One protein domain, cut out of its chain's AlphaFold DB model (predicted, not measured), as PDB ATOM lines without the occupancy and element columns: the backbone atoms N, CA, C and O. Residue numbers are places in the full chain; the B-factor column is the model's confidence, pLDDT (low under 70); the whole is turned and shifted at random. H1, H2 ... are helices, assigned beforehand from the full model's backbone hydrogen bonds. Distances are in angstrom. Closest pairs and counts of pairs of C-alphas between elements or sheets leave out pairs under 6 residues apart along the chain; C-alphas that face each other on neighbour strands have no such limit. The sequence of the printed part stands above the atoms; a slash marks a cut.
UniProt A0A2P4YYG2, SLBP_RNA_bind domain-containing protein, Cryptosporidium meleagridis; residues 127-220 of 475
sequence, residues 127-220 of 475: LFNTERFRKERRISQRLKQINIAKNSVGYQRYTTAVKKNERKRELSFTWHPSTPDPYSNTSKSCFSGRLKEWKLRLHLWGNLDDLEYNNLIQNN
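AT A GLANCE: This is residues 127 to 220 of the 475 residues of the protein "SLBP_RNA_bind domain-containing protein" of Cryptosporidium meleagridis (UniProt A0A2P4YYG2). Two long helices, H1 and H3, run the same way at a small angle; two short helices, H2 and H4, turn across their far end. The first residues of H1, 127 to 134, stick out, and an unnamed stretch, residues 162 to 187, folds back to H3. The 94 printed residues, all helix in class, hold H1 to H4 in that order; the whole is loose, radius of gyration of the C-alphas 15.7 A, spans 55 by 23 by 20 A.

HOW THE PARTS SIT: H1, residues 127 to 150, is close to but not clearly touching H3, residues 188 to 206, at a shallow tilt of 15 degrees; their closest C-alphas, Ala 149 and Lys 199, are 6.5 A apart. H2, residues 153 to 161, touches H3 at residues 202 to 206 alone; the closest C-alphas, Gly 154 and Gly 206, are 3.5 A apart. H4, residues 210 to 218, is close to but not clearly touching H2; the closest C-alphas, Ala 161 and Ile 217, are 5.6 A apart. H1 and H4 are apart. Every O i to N i+4 pair is within hydrogen-bond range in H1, H2 and H4, and 14 of 15 in H3.

IN THESE COORDINATES: H1 begins at C-alpha 127 (-26.329, 18.791, -50.210) and spans 34.2 A; H3 spans 26.5 A. H4 ends at C-alpha 218 (-22.065, -32.291, -29.965).

THE WHOLE: The printed part has no cut; the H2 to H3 link is long. Residues 127 to 131 and 220 have pLDDT under 70.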
ATOM      1  N   LEU A 127     -25.362  19.691 -50.846       51.34
ATOM      2  CA  LEU A 127     -26.329  18.791 -50.210       51.34
ATOM      3  C   LEU A 127     -25.873  17.333 -50.336       51.34
ATOM      4  O   LEU A 127     -25.815  16.635 -49.325       51.34
ATOM      5  N   PHE A 128     -25.427  16.915 -51.523       54.34
ATOM      6  CA  PHE A 128     -24.890  15.575 -51.775       54.34
ATOM      7  C   PHE A 128     -23.698  15.248 -50.873       54.34
ATOM      8  O   PHE A 128     -23.668  14.187 -50.245       54.34
ATOM      9  N   ASN A 129     -22.736  16.165 -50.753       54.31
ATOM     10  CA  ASN A 129     -21.564  15.953 -49.906       54.31
ATOM     11  C   ASN A 129     -21.951  15.887 -48.423       54.31
ATOM     12  O   ASN A 129     -21.524  14.979 -47.712       54.31
ATOM     13  N   THR A 130     -22.830  16.775 -47.954       63.47
ATOM     14  CA  THR A 130     -23.285  16.784 -46.552       63.47
ATOM     15  C   THR A 130     -24.082  15.525 -46.196       63.47
ATOM     16  O   THR A 130     -23.896  14.943 -45.122       63.47
ATOM     17  N   GLU A 131     -24.959  15.066 -47.088       68.50
ATOM     18  CA  GLU A 131     -25.704  13.818 -46.917       68.50
ATOM     19  C   GLU A 131     -24.785  12.600 -46.916       68.50
ATOM     20  O   GLU A 131     -24.942  11.715 -46.065       68.50
ATOM     21  N   ARG A 132     -23.785  12.581 -47.803       71.06
ATOM     22  CA  ARG A 132     -22.759  11.540 -47.851       71.06
ATOM     23  C   ARG A 132     -21.967  11.475 -46.545       71.06
ATOM     24  O   ARG A 132     -21.943  10.413 -45.924       71.06
ATOM     25  N   PHE A 133     -21.440  12.597 -46.055       71.81
ATOM     26  CA  PHE A 133     -20.718  12.648 -44.776       71.81
ATOM     27  C   PHE A 133     -21.597  12.208 -43.596       71.81
ATOM     28  O   PHE A 133     -21.170  11.434 -42.732       71.81
ATOM     29  N   ARG A 134     -22.864  12.646 -43.552       75.19
ATOM     30  CA  ARG A 134     -23.822  12.213 -42.516       75.19
ATOM     31  C   ARG A 134     -24.099  10.710 -42.591       75.19
ATOM     32  O   ARG A 134     -24.236  10.064 -41.546       75.19
ATOM     33  N   LYS A 135     -24.190  10.147 -43.797       83.75
ATOM     34  CA  LYS A 135     -24.389   8.712 -44.030       83.75
ATOM     35  C   LYS A 135     -23.165   7.909 -43.591       83.75
ATOM     36  O   LYS A 135     -23.329   6.956 -42.834       83.75
ATOM     37  N   GLU A 136     -21.965   8.328 -43.974       86.50
ATOM     38  CA  GLU A 136     -20.701   7.694 -43.578       86.50
ATOM     39  C   GLU A 136     -20.527   7.711 -42.055       86.50
ATOM     40  O   GLU A 136     -20.344   6.659 -41.440       86.50
ATOM     41  N   ARG A 137     -20.735   8.863 -41.402       86.50
ATOM     42  CA  ARG A 137     -20.689   8.968 -39.932       86.50
ATOM     43  C   ARG A 137     -21.692   8.032 -39.252       86.50
ATOM     44  O   ARG A 137     -21.361   7.392 -38.250       86.50
ATOM     45  N   ARG A 138     -22.917   7.935 -39.784       90.25
ATOM     46  CA  ARG A 138     -23.957   7.023 -39.279       90.25
ATOM     47  C   ARG A 138     -23.516   5.565 -39.404       90.25
ATOM     48  O   ARG A 138     -23.655   4.816 -38.440       90.25
ATOM     49  N   ILE A 139     -22.975   5.172 -40.555       94.19
ATOM     50  CA  ILE A 139     -22.478   3.814 -40.809       94.19
ATOM     51  C   ILE A 139     -21.337   3.476 -39.844       94.19
ATOM     52  O   ILE A 139     -21.407   2.447 -39.173       94.19
ATOM     53  N   SER A 140     -20.352   4.362 -39.683       93.94
ATOM     54  CA  SER A 140     -19.215   4.154 -38.775       93.94
ATOM     55  C   SER A 140     -19.656   3.950 -37.323       93.94
ATOM     56  O   SER A 140     -19.180   3.042 -36.639       93.94
ATOM     57  N   GLN A 141     -20.634   4.730 -36.849       93.81
ATOM     58  CA  GLN A 141     -21.203   4.548 -35.507       93.81
ATOM     59  C   GLN A 141     -21.923   3.201 -35.357       93.81
ATOM     60  O   GLN A 141     -21.765   2.526 -34.337       93.81
ATOM     61  N   ARG A 142     -22.695   2.791 -36.369       97.44
ATOM     62  CA  ARG A 142     -23.404   1.504 -36.374       97.44
ATOM     63  C   ARG A 142     -22.439   0.322 -36.397       97.44
ATOM     64  O   ARG A 142     -22.618  -0.611 -35.619       97.44
ATOM     65  N   LEU A 143     -21.390   0.387 -37.216       97.56
ATOM     66  CA  LEU A 143     -20.320  -0.613 -37.255       97.56
ATOM     67  C   LEU A 143     -19.621  -0.735 -35.901       97.56
ATOM     68  O   LEU A 143     -19.475  -1.847 -35.397       97.56
ATOM     69  N   LYS A 144     -19.278   0.389 -35.257       97.19
ATOM     70  CA  LYS A 144     -18.696   0.384 -33.904       97.19
ATOM     71  C   LYS A 144     -19.610  -0.327 -32.902       97.19
ATOM     72  O   LYS A 144     -19.153  -1.179 -32.146       97.19
ATOM     73  N   GLN A 145     -20.908  -0.023 -32.918       96.12
ATOM     74  CA  GLN A 145     -21.889  -0.663 -32.035       96.12
ATOM     75  C   GLN A 145     -22.049  -2.167 -32.286       96.12
ATOM     76  O   GLN A 145     -22.218  -2.930 -31.331       96.12
ATOM     77  N   ILE A 146     -21.994  -2.586 -33.551       98.00
ATOM     78  CA  ILE A 146     -22.024  -3.997 -33.944       98.00
ATOM     79  C   ILE A 146     -20.755  -4.704 -33.468       98.00
ATOM     80  O   ILE A 146     -20.857  -5.762 -32.856       98.00
ATOM     81  N   ASN A 147     -19.579  -4.114 -33.688       97.62
ATOM     82  CA  ASN A 147     -18.298  -4.702 -33.294       97.62
ATOM     83  C   ASN A 147     -18.207  -4.921 -31.782       97.62
ATOM     84  O   ASN A 147     -17.771  -5.982 -31.351       97.62
ATOM     85  N   ILE A 148     -18.727  -3.989 -30.974       96.88
ATOM     86  CA  ILE A 148     -18.817  -4.172 -29.516       96.88
ATOM     87  C   ILE A 148     -19.595  -5.450 -29.163       96.88
ATOM     88  O   ILE A 148     -19.168  -6.213 -28.306       96.88
ATOM     89  N   ALA A 149     -20.726  -5.709 -29.826       95.94
ATOM     90  CA  ALA A 149     -21.504  -6.923 -29.578       95.94
ATOM     91  C   ALA A 149     -20.819  -8.183 -30.127       95.94
ATOM     92  O   ALA A 149     -20.910  -9.242 -29.512       95.94
ATOM     93  N   LYS A 150     -20.120  -8.079 -31.264       97.12
ATOM     94  CA  LYS A 150     -19.361  -9.198 -31.843       97.12
ATOM     95  C   LYS A 150     -18.200  -9.652 -30.959       97.12
ATOM     96  O   LYS A 150     -17.836 -10.818 -30.998       97.12
ATOM     97  N   ASN A 151     -17.669  -8.757 -30.135       96.94
ATOM     98  CA  ASN A 151     -16.623  -9.082 -29.169       96.94
ATOM     99  C   ASN A 151     -17.168  -9.736 -27.884       96.94
ATOM    100  O   ASN A 151     -16.398 -10.010 -26.972       96.94
ATOM    101  N   SER A 152     -18.483  -9.966 -27.778       96.62
ATOM    102  CA  SER A 152     -19.072 -10.644 -26.618       96.62
ATOM    103  C   SER A 152     -18.894 -12.164 -26.679       96.62
ATOM    104  O   SER A 152     -18.945 -12.763 -27.756       96.62
ATOM    105  N   VAL A 153     -18.788 -12.797 -25.504       96.00
ATOM    106  CA  VAL A 153     -18.740 -14.265 -25.352       96.00
ATOM    107  C   VAL A 153     -19.945 -14.931 -26.022       96.00
ATOM    108  O   VAL A 153     -19.795 -15.921 -26.731       96.00
ATOM    109  N   GLY A 154     -21.139 -14.346 -25.878       95.44
ATOM    110  CA  GLY A 154     -22.354 -14.868 -26.505       95.44
ATOM    111  C   GLY A 154     -22.286 -14.895 -28.033       95.44
ATOM    112  O   GLY A 154     -22.719 -15.865 -28.652       95.44
ATOM    113  N   TYR A 155     -21.678 -13.880 -28.659       96.69
ATOM    114  CA  TYR A 155     -21.463 -13.890 -30.107       96.69
ATOM    115  C   TYR A 155     -20.457 -14.952 -30.540       96.69
ATOM    116  O   TYR A 155     -20.726 -15.664 -31.507       96.69
ATOM    117  N   GLN A 156     -19.342 -15.090 -29.821       95.94
ATOM    118  CA  GLN A 156     -18.343 -16.126 -30.098       95.94
ATOM    119  C   GLN A 156     -18.981 -17.517 -30.016       95.94
ATOM    120  O   GLN A 156     -18.951 -18.262 -31.000       95.94
ATOM    121  N   ARG A 157     -19.670 -17.807 -28.904       94.69
ATOM    122  CA  ARG A 157     -20.381 -19.071 -28.679       94.69
ATOM    123  C   ARG A 157     -21.403 -19.370 -29.776       94.69
ATOM    124  O   ARG A 157     -21.392 -20.465 -30.339       94.69
ATOM    125  N   TYR A 158     -22.228 -18.387 -30.140       94.44
ATOM    126  CA  TYR A 158     -23.185 -18.509 -31.242       94.44
ATOM    127  C   TYR A 158     -22.504 -18.832 -32.577       94.44
ATOM    128  O   TYR A 158     -22.952 -19.715 -33.303       94.44
ATOM    129  N   THR A 159     -21.427 -18.125 -32.932       94.19
ATOM    130  CA  THR A 159     -20.776 -18.326 -34.235       94.19
ATOM    131  C   THR A 159     -20.047 -19.656 -34.366       94.19
ATOM    132  O   THR A 159     -19.973 -20.172 -35.481       94.19
ATOM    133  N   THR A 160     -19.562 -20.206 -33.254       92.38
ATOM    134  CA  THR A 160     -18.966 -21.543 -33.192       92.38
ATOM    135  C   THR A 160     -20.035 -22.628 -33.309       92.38
ATOM    136  O   THR A 160     -19.854 -23.574 -34.070       92.38
ATOM    137  N   ALA A 161     -21.168 -22.464 -32.615       90.62
ATOM    138  CA  ALA A 161     -22.254 -23.443 -32.626       90.62
ATOM    139  C   ALA A 161     -23.063 -23.433 -33.936       90.62
ATOM    140  O   ALA A 161     -23.457 -24.488 -34.424       90.62
ATOM    141  N   VAL A 162     -23.306 -22.257 -34.529       90.69
ATOM    142  CA  VAL A 162     -24.106 -22.106 -35.755       90.69
ATOM    143  C   VAL A 162     -23.298 -21.397 -36.843       90.69
ATOM    144  O   VAL A 162     -23.181 -20.156 -36.894       90.69
ATOM    145  N   LYS A 163     -22.783 -22.201 -37.781       89.88
ATOM    146  CA  LYS A 163     -22.039 -21.714 -38.949       89.88
ATOM    147  C   LYS A 163     -22.919 -20.813 -39.813       89.88
ATOM    148  O   LYS A 163     -24.126 -21.003 -39.926       89.88
ATOM    149  N   LYS A 164     -22.304 -19.827 -40.475       89.38
ATOM    150  CA  LYS A 164     -23.018 -18.793 -41.253       89.38
ATOM    151  C   LYS A 164     -23.998 -19.370 -42.283       89.38
ATOM    152  O   LYS A 164     -25.091 -18.833 -42.423       89.38
ATOM    153  N   ASN A 165     -23.619 -20.460 -42.948       89.62
ATOM    154  CA  ASN A 165     -24.406 -21.087 -44.013       89.62
ATOM    155  C   ASN A 165     -25.602 -21.894 -43.481       89.62
ATOM    156  O   ASN A 165     -26.523 -22.191 -44.231       89.62
ATOM    157  N   GLU A 166     -25.612 -22.225 -42.190       88.00
ATOM    158  CA  GLU A 166     -26.676 -23.007 -41.551       88.00
ATOM    159  C   GLU A 166     -27.721 -22.120 -40.858       88.00
ATOM    160  O   GLU A 166     -28.741 -22.601 -40.357       88.00
ATOM    161  N   ARG A 167     -27.495 -20.802 -40.841       90.75
ATOM    162  CA  ARG A 167     -28.389 -19.835 -40.204       90.75
ATOM    163  C   ARG A 167     -29.673 -19.686 -41.009       90.75
ATOM    164  O   ARG A 167     -29.705 -19.064 -42.068       90.75
ATOM    165  N   LYS A 168     -30.758 -20.216 -40.456       88.50
ATOM    166  CA  LYS A 168     -32.112 -20.070 -41.008       88.50
ATOM    167  C   LYS A 168     -32.699 -18.689 -40.722       88.50
ATOM    168  O   LYS A 168     -32.739 -18.255 -39.572       88.50
ATOM    169  N   ARG A 169     -33.223 -18.030 -41.762       85.38
ATOM    170  CA  ARG A 169     -33.882 -16.713 -41.663       85.38
ATOM    171  C   ARG A 169     -35.136 -16.751 -40.783       85.38
ATOM    172  O   ARG A 169     -35.385 -15.802 -40.047       85.38
ATOM    173  N   GLU A 170     -35.874 -17.855 -40.820       86.81
ATOM    174  CA  GLU A 170     -37.077 -18.097 -40.008       86.81
ATOM    175  C   GLU A 170     -36.791 -18.026 -38.501       86.81
ATOM    176  O   GLU A 170     -37.610 -17.542 -37.731       86.81
ATOM    177  N   LEU A 171     -35.580 -18.409 -38.087       86.38
ATOM    178  CA  LEU A 171     -35.144 -18.393 -36.689       86.38
ATOM    179  C   LEU A 171     -34.432 -17.091 -36.298       86.38
ATOM    180  O   LEU A 171     -33.851 -16.997 -35.219       86.38
ATOM    181  N   SER A 172     -34.457 -16.066 -37.155       85.06
ATOM    182  CA  SER A 172     -33.757 -14.801 -36.889       85.06
ATOM    183  C   SER A 172     -34.317 -14.011 -35.706       85.06
ATOM    184  O   SER A 172     -33.596 -13.213 -35.093       85.06
ATOM    185  N   PHE A 173     -35.581 -14.263 -35.364       83.75
ATOM    186  CA  PHE A 173     -36.258 -13.690 -34.205       83.75
ATOM    187  C   PHE A 173     -36.083 -14.500 -32.918       83.75
ATOM    188  O   PHE A 173     -36.476 -14.036 -31.855       83.75
ATOM    189  N   THR A 174     -35.464 -15.676 -32.995       86.50
ATOM    190  CA  THR A 174     -35.268 -16.561 -31.848       86.50
ATOM    191  C   THR A 174     -33.794 -16.946 -31.748       86.50
ATOM    192  O   THR A 174     -32.988 -16.194 -31.202       86.50
ATOM    193  N   TRP A 175     -33.426 -18.085 -32.329       86.44
ATOM    194  CA  TRP A 175     -32.171 -18.780 -32.065       86.44
ATOM    195  C   TRP A 175     -31.018 -18.375 -32.979       86.44
ATOM    196  O   TRP A 175     -29.860 -18.456 -32.578       86.44
ATOM    197  N   HIS A 176     -31.306 -17.911 -34.199       92.38
ATOM    198  CA  HIS A 176     -30.296 -17.541 -35.198       92.38
ATOM    199  C   HIS A 176     -30.252 -16.025 -35.409       92.38
ATOM    200  O   HIS A 176     -30.547 -15.546 -36.511       92.38
ATOM    201  N   PRO A 177     -29.904 -15.237 -34.372       94.31
ATOM    202  CA  PRO A 177     -30.007 -13.790 -34.424       94.31
ATOM    203  C   PRO A 177     -29.201 -13.229 -35.599       94.31
ATOM    204  O   PRO A 177     -28.009 -13.508 -35.770       94.31
ATOM    205  N   SER A 178     -29.871 -12.421 -36.424       94.38
ATOM    206  CA  SER A 178     -29.261 -11.782 -37.588       94.38
ATOM    207  C   SER A 178     -28.681 -10.425 -37.212       94.38
ATOM    208  O   SER A 178     -29.347  -9.609 -36.573       94.38
ATOM    209  N   THR A 179     -27.431 -10.177 -37.607       96.12
ATOM    210  CA  THR A 179     -26.767  -8.896 -37.355       96.12
ATOM    211  C   THR A 179     -27.506  -7.772 -38.090       96.12
ATOM    212  O   THR A 179     -27.698  -7.877 -39.303       96.12
ATOM    213  N   PRO A 180     -27.901  -6.683 -37.401       96.06
ATOM    214  CA  PRO A 180     -28.516  -5.533 -38.050       96.06
ATOM    215  C   PRO A 180     -27.593  -4.938 -39.113       96.06
ATOM    216  O   PRO A 180     -26.406  -4.739 -38.865       96.06
ATOM    217  N   ASP A 181     -28.145  -4.616 -40.279       96.25
ATOM    218  CA  ASP A 181     -27.375  -4.026 -41.369       96.25
ATOM    219  C   ASP A 181     -27.019  -2.550 -41.069       96.25
ATOM    220  O   ASP A 181     -27.930  -1.716 -40.933       96.25
ATOM    221  N   PRO A 182     -25.718  -2.194 -40.972       95.44
ATOM    222  CA  PRO A 182     -25.287  -0.821 -40.728       95.44
ATOM    223  C   PRO A 182     -25.601   0.127 -41.897       95.44
ATOM    224  O   PRO A 182     -25.817   1.320 -41.650       95.44
ATOM    225  N   TYR A 183     -25.688  -0.389 -43.128       94.50
ATOM    226  CA  TYR A 183     -25.937   0.384 -44.350       94.50
ATOM    227  C   TYR A 183     -27.424   0.656 -44.605       94.50
ATOM    228  O   TYR A 183     -27.760   1.526 -45.411       94.50
ATOM    229  N   SER A 184     -28.313  -0.031 -43.883       91.75
ATOM    230  CA  SER A 184     -29.760   0.110 -44.043       91.75
ATOM    231  C   SER A 184     -30.231   1.560 -43.870       91.75
ATOM    232  O   SER A 184     -29.849   2.252 -42.919       91.75
ATOM    233  N   ASN A 185     -31.136   2.021 -44.740       89.62
ATOM    234  CA  ASN A 185     -31.739   3.357 -44.641       89.62
ATOM    235  C   ASN A 185     -32.850   3.422 -43.573       89.62
ATOM    236  O   ASN A 185     -33.960   3.883 -43.807       89.62
ATOM    237  N   THR A 186     -32.568   2.889 -42.387       91.06
ATOM    238  CA  THR A 186     -33.477   2.900 -41.239       91.06
ATOM    239  C   THR A 186     -33.209   4.111 -40.351       91.06
ATOM    240  O   THR A 186     -32.081   4.616 -40.288       91.06
ATOM    241  N   SER A 187     -34.228   4.566 -39.619       91.38
ATOM    242  CA  SER A 187     -34.068   5.621 -38.614       91.38
ATOM    243  C   SER A 187     -33.120   5.186 -37.484       91.38
ATOM    244  O   SER A 187     -32.885   3.994 -37.256       91.38
ATOM    245  N   LYS A 188     -32.571   6.154 -36.735       89.94
ATOM    246  CA  LYS A 188     -31.710   5.874 -35.569       89.94
ATOM    247  C   LYS A 188     -32.419   4.972 -34.552       89.94
ATOM    248  O   LYS A 188     -31.822   4.003 -34.098       89.94
ATOM    249  N   SER A 189     -33.684   5.259 -34.236       89.31
ATOM    250  CA  SER A 189     -34.480   4.484 -33.274       89.31
ATOM    251  C   SER A 189     -34.745   3.058 -33.749       89.31
ATOM    252  O   SER A 189     -34.566   2.126 -32.971       89.31
ATOM    253  N   CYS A 190     -35.094   2.873 -35.026       93.25
ATOM    254  CA  CYS A 190     -35.321   1.548 -35.602       93.25
ATOM    255  C   CYS A 190     -34.044   0.695 -35.547       93.25
ATOM    256  O   CYS A 190     -34.077  -0.444 -35.076       93.25
ATOM    257  N   PHE A 191     -32.899   1.265 -35.943       96.25
ATOM    258  CA  PHE A 191     -31.616   0.569 -35.844       96.25
ATOM    259  C   PHE A 191     -31.261   0.233 -34.391       96.25
ATOM    260  O   PHE A 191     -30.887  -0.901 -34.102       96.25
ATOM    261  N   SER A 192     -31.409   1.184 -33.462       94.06
ATOM    262  CA  SER A 192     -31.138   0.946 -32.039       94.06
ATOM    263  C   SER A 192     -32.041  -0.138 -31.441       94.06
ATOM    264  O   SER A 192     -31.551  -0.948 -30.658       94.06
ATOM    265  N   GLY A 193     -33.317  -0.202 -31.835       95.56
ATOM    266  CA  GLY A 193     -34.233  -1.275 -31.437       95.56
ATOM    267  C   GLY A 193     -33.770  -2.642 -31.940       95.56
ATOM    268  O   GLY A 193     -33.617  -3.567 -31.145       95.56
ATOM    269  N   ARG A 194     -33.432  -2.748 -33.234       95.69
ATOM    270  CA  ARG A 194     -32.885  -3.987 -33.823       95.69
ATOM    271  C   ARG A 194     -31.573  -4.414 -33.167       95.69
ATOM    272  O   ARG A 194     -31.370  -5.597 -32.921       95.69
ATOM    273  N   LEU A 195     -30.689  -3.462 -32.865       96.94
ATOM    274  CA  LEU A 195     -29.425  -3.727 -32.181       96.94
ATOM    275  C   LEU A 195     -29.644  -4.231 -30.751       96.94
ATOM    276  O   LEU A 195     -28.959  -5.163 -30.335       96.94
ATOM    277  N   LYS A 196     -30.575  -3.626 -30.004       96.31
ATOM    278  CA  LYS A 196     -30.920  -4.060 -28.644       96.31
ATOM    279  C   LYS A 196     -31.413  -5.503 -28.656       96.31
ATOM    280  O   LYS A 196     -30.894  -6.324 -27.910       96.31
ATOM    281  N   GLU A 197     -32.349  -5.803 -29.544       95.38
ATOM    282  CA  GLU A 197     -32.925  -7.137 -29.672       95.38
ATOM    283  C   GLU A 197     -31.879  -8.183 -30.082       95.38
ATOM    284  O   GLU A 197     -31.774  -9.253 -29.488       95.38
ATOM    285  N   TRP A 198     -31.033  -7.842 -31.056       96.94
ATOM    286  CA  TRP A 198     -29.928  -8.699 -31.472       96.94
ATOM    287  C   TRP A 198     -28.965  -9.000 -30.313       96.94
ATOM    288  O   TRP A 198     -28.607 -10.157 -30.108       96.94
ATOM    289  N   LYS A 199     -28.595  -7.994 -29.509       96.31
ATOM    290  CA  LYS A 199     -27.752  -8.187 -28.318       96.31
ATOM    291  C   LYS A 199     -28.407  -9.095 -27.279       96.31
ATOM    292  O   LYS A 199     -27.733  -9.982 -26.769       96.31
ATOM    293  N   LEU A 200     -29.696  -8.904 -26.984       94.50
ATOM    294  CA  LEU A 200     -30.431  -9.747 -26.030       94.50
ATOM    295  C   LEU A 200     -30.374 -11.223 -26.432       94.50
ATOM    296  O   LEU A 200     -30.060 -12.074 -25.606       94.50
ATOM    297  N   ARG A 201     -30.573 -11.518 -27.718       93.19
ATOM    298  CA  ARG A 201     -30.488 -12.892 -28.230       93.19
ATOM    299  C   ARG A 201     -29.079 -13.464 -28.162       93.19
ATOM    300  O   ARG A 201     -28.921 -14.630 -27.838       93.19
ATOM    301  N   LEU A 202     -28.048 -12.658 -28.420       95.62
ATOM    302  CA  LEU A 202     -26.662 -13.100 -28.231       95.62
ATOM    303  C   LEU A 202     -26.352 -13.416 -26.764       95.62
ATOM    304  O   LEU A 202     -25.606 -14.352 -26.496       95.62
ATOM    305  N   HIS A 203     -26.934 -12.677 -25.816       93.88
ATOM    306  CA  HIS A 203     -26.774 -12.982 -24.395       93.88
ATOM    307  C   HIS A 203     -27.367 -14.338 -24.011       93.88
ATOM    308  O   HIS A 203     -26.794 -14.987 -23.146       93.88
ATOM    309  N   LEU A 204     -28.419 -14.817 -24.688       91.56
ATOM    310  CA  LEU A 204     -28.938 -16.172 -24.456       91.56
ATOM    311  C   LEU A 204     -27.846 -17.228 -24.667       91.56
ATOM    312  O   LEU A 204     -27.680 -18.095 -23.827       91.56
ATOM    313  N   TRP A 205     -27.031 -17.090 -25.716       92.56
ATOM    314  CA  TRP A 205     -25.891 -17.978 -25.981       92.56
ATOM    315  C   TRP A 205     -24.739 -17.810 -24.983       92.56
ATOM    316  O   TRP A 205     -24.013 -18.758 -24.690       92.56
ATOM    317  N   GLY A 206     -24.542 -16.589 -24.482       91.94
ATOM    318  CA  GLY A 206     -23.518 -16.288 -23.480       91.94
ATOM    319  C   GLY A 206     -23.865 -16.799 -22.083       91.94
ATOM    320  O   GLY A 206     -22.956 -17.076 -21.313       91.94
ATOM    321  N   ASN A 207     -25.156 -16.941 -21.783       92.56
ATOM    322  CA  ASN A 207     -25.660 -17.342 -20.471       92.56
ATOM    323  C   ASN A 207     -25.886 -18.856 -20.330       92.56
ATOM    324  O   ASN A 207     -26.264 -19.289 -19.251       92.56
ATOM    325  N   LEU A 208     -25.699 -19.642 -21.396       89.88
ATOM    326  CA  LEU A 208     -25.740 -21.105 -21.313       89.88
ATOM    327  C   LEU A 208     -24.594 -21.616 -20.437       89.88
ATOM    328  O   LEU A 208     -23.465 -21.120 -20.554       89.88
ATOM    329  N   ASP A 209     -24.862 -22.634 -19.629       92.31
ATOM    330  CA  ASP A 209     -23.801 -23.342 -18.915       92.31
ATOM    331  C   ASP A 209     -22.905 -24.091 -19.910       92.31
ATOM    332  O   ASP A 209     -23.349 -24.522 -20.978       92.31
ATOM    333  N   ASP A 210     -21.625 -24.269 -19.568       90.44
ATOM    334  CA  ASP A 210     -20.658 -24.912 -20.469       90.44
ATOM    335  C   ASP A 210     -21.086 -26.336 -20.857       90.44
ATOM    336  O   ASP A 210     -20.898 -26.751 -22.001       90.44
ATOM    337  N   LEU A 211     -21.727 -27.069 -19.940       89.31
ATOM    338  CA  LEU A 211     -22.273 -28.398 -20.218       89.31
ATOM    339  C   LEU A 211     -23.405 -28.343 -21.257       89.31
ATOM    340  O   LEU A 211     -23.398 -29.113 -22.217       89.31
ATOM    341  N   GLU A 212     -24.353 -27.415 -21.102       87.69
ATOM    342  CA  GLU A 212     -25.461 -27.225 -22.049       87.69
ATOM    343  C   GLU A 212     -24.947 -26.791 -23.424       87.69
ATOM    344  O   GLU A 212     -25.382 -27.307 -24.456       87.69
ATOM    345  N   TYR A 213     -23.975 -25.879 -23.443       90.50
ATOM    346  CA  TYR A 213     -23.344 -25.399 -24.664       90.50
ATOM    347  C   TYR A 213     -22.598 -26.512 -25.414       90.50
ATOM    348  O   TYR A 213     -22.772 -26.670 -26.625       90.50
ATOM    349  N   ASN A 214     -21.817 -27.329 -24.704       89.50
ATOM    350  CA  ASN A 214     -21.104 -28.458 -25.302       89.50
ATOM    351  C   ASN A 214     -22.071 -29.522 -25.832       89.50
ATOM    352  O   ASN A 214     -21.880 -30.019 -26.943       89.50
ATOM    353  N   ASN A 215     -23.153 -29.804 -25.100       87.19
ATOM    354  CA  ASN A 215     -24.209 -30.702 -25.563       87.19
ATOM    355  C   ASN A 215     -24.886 -30.186 -26.844       87.19
ATOM    356  O   ASN A 215     -25.193 -30.982 -27.733       87.19
ATOM    357  N   LEU A 216     -25.100 -28.873 -26.978       84.81
ATOM    358  CA  LEU A 216     -25.652 -28.274 -28.201       84.81
ATOM    359  C   LEU A 216     -24.726 -28.458 -29.408       84.81
ATOM    360  O   LEU A 216     -25.206 -28.797 -30.492       84.81
ATOM    361  N   ILE A 217     -23.416 -28.264 -29.217       85.62
ATOM    362  CA  ILE A 217     -22.415 -28.473 -30.272       85.62
ATOM    363  C   ILE A 217     -22.345 -29.950 -30.667       85.62
ATOM    364  O   ILE A 217     -22.393 -30.261 -31.856       85.62
ATOM    365  N   GLN A 218     -22.246 -30.861 -29.696       82.12
ATOM    366  CA  GLN A 218     -22.065 -32.291 -29.965       82.12
ATOM    367  C   GLN A 218     -23.285 -32.924 -30.639       82.12
ATOM    368  O   GLN A 218     -23.135 -33.709 -31.573       82.12
ATOM    369  N   ASN A 219     -24.496 -32.549 -30.221       73.44
ATOM    370  CA  ASN A 219     -25.728 -33.121 -30.767       73.44
ATOM    371  C   ASN A 219     -26.169 -32.483 -32.094       73.44
ATOM    372  O   ASN A 219     -27.247 -32.811 -32.590       73.44
ATOM    373  N   ASN A 220     -25.384 -31.555 -32.667       67.50
ATOM    374  CA  ASN A 220     -25.771 -30.778 -33.850       67.50
ATOM    375  C   ASN A 220     -27.202 -30.217 -33.732       67.50
ATOM    376  O   ASN A 220     -27.960 -30.188 -34.709       67.50
TER     377      ASN A 220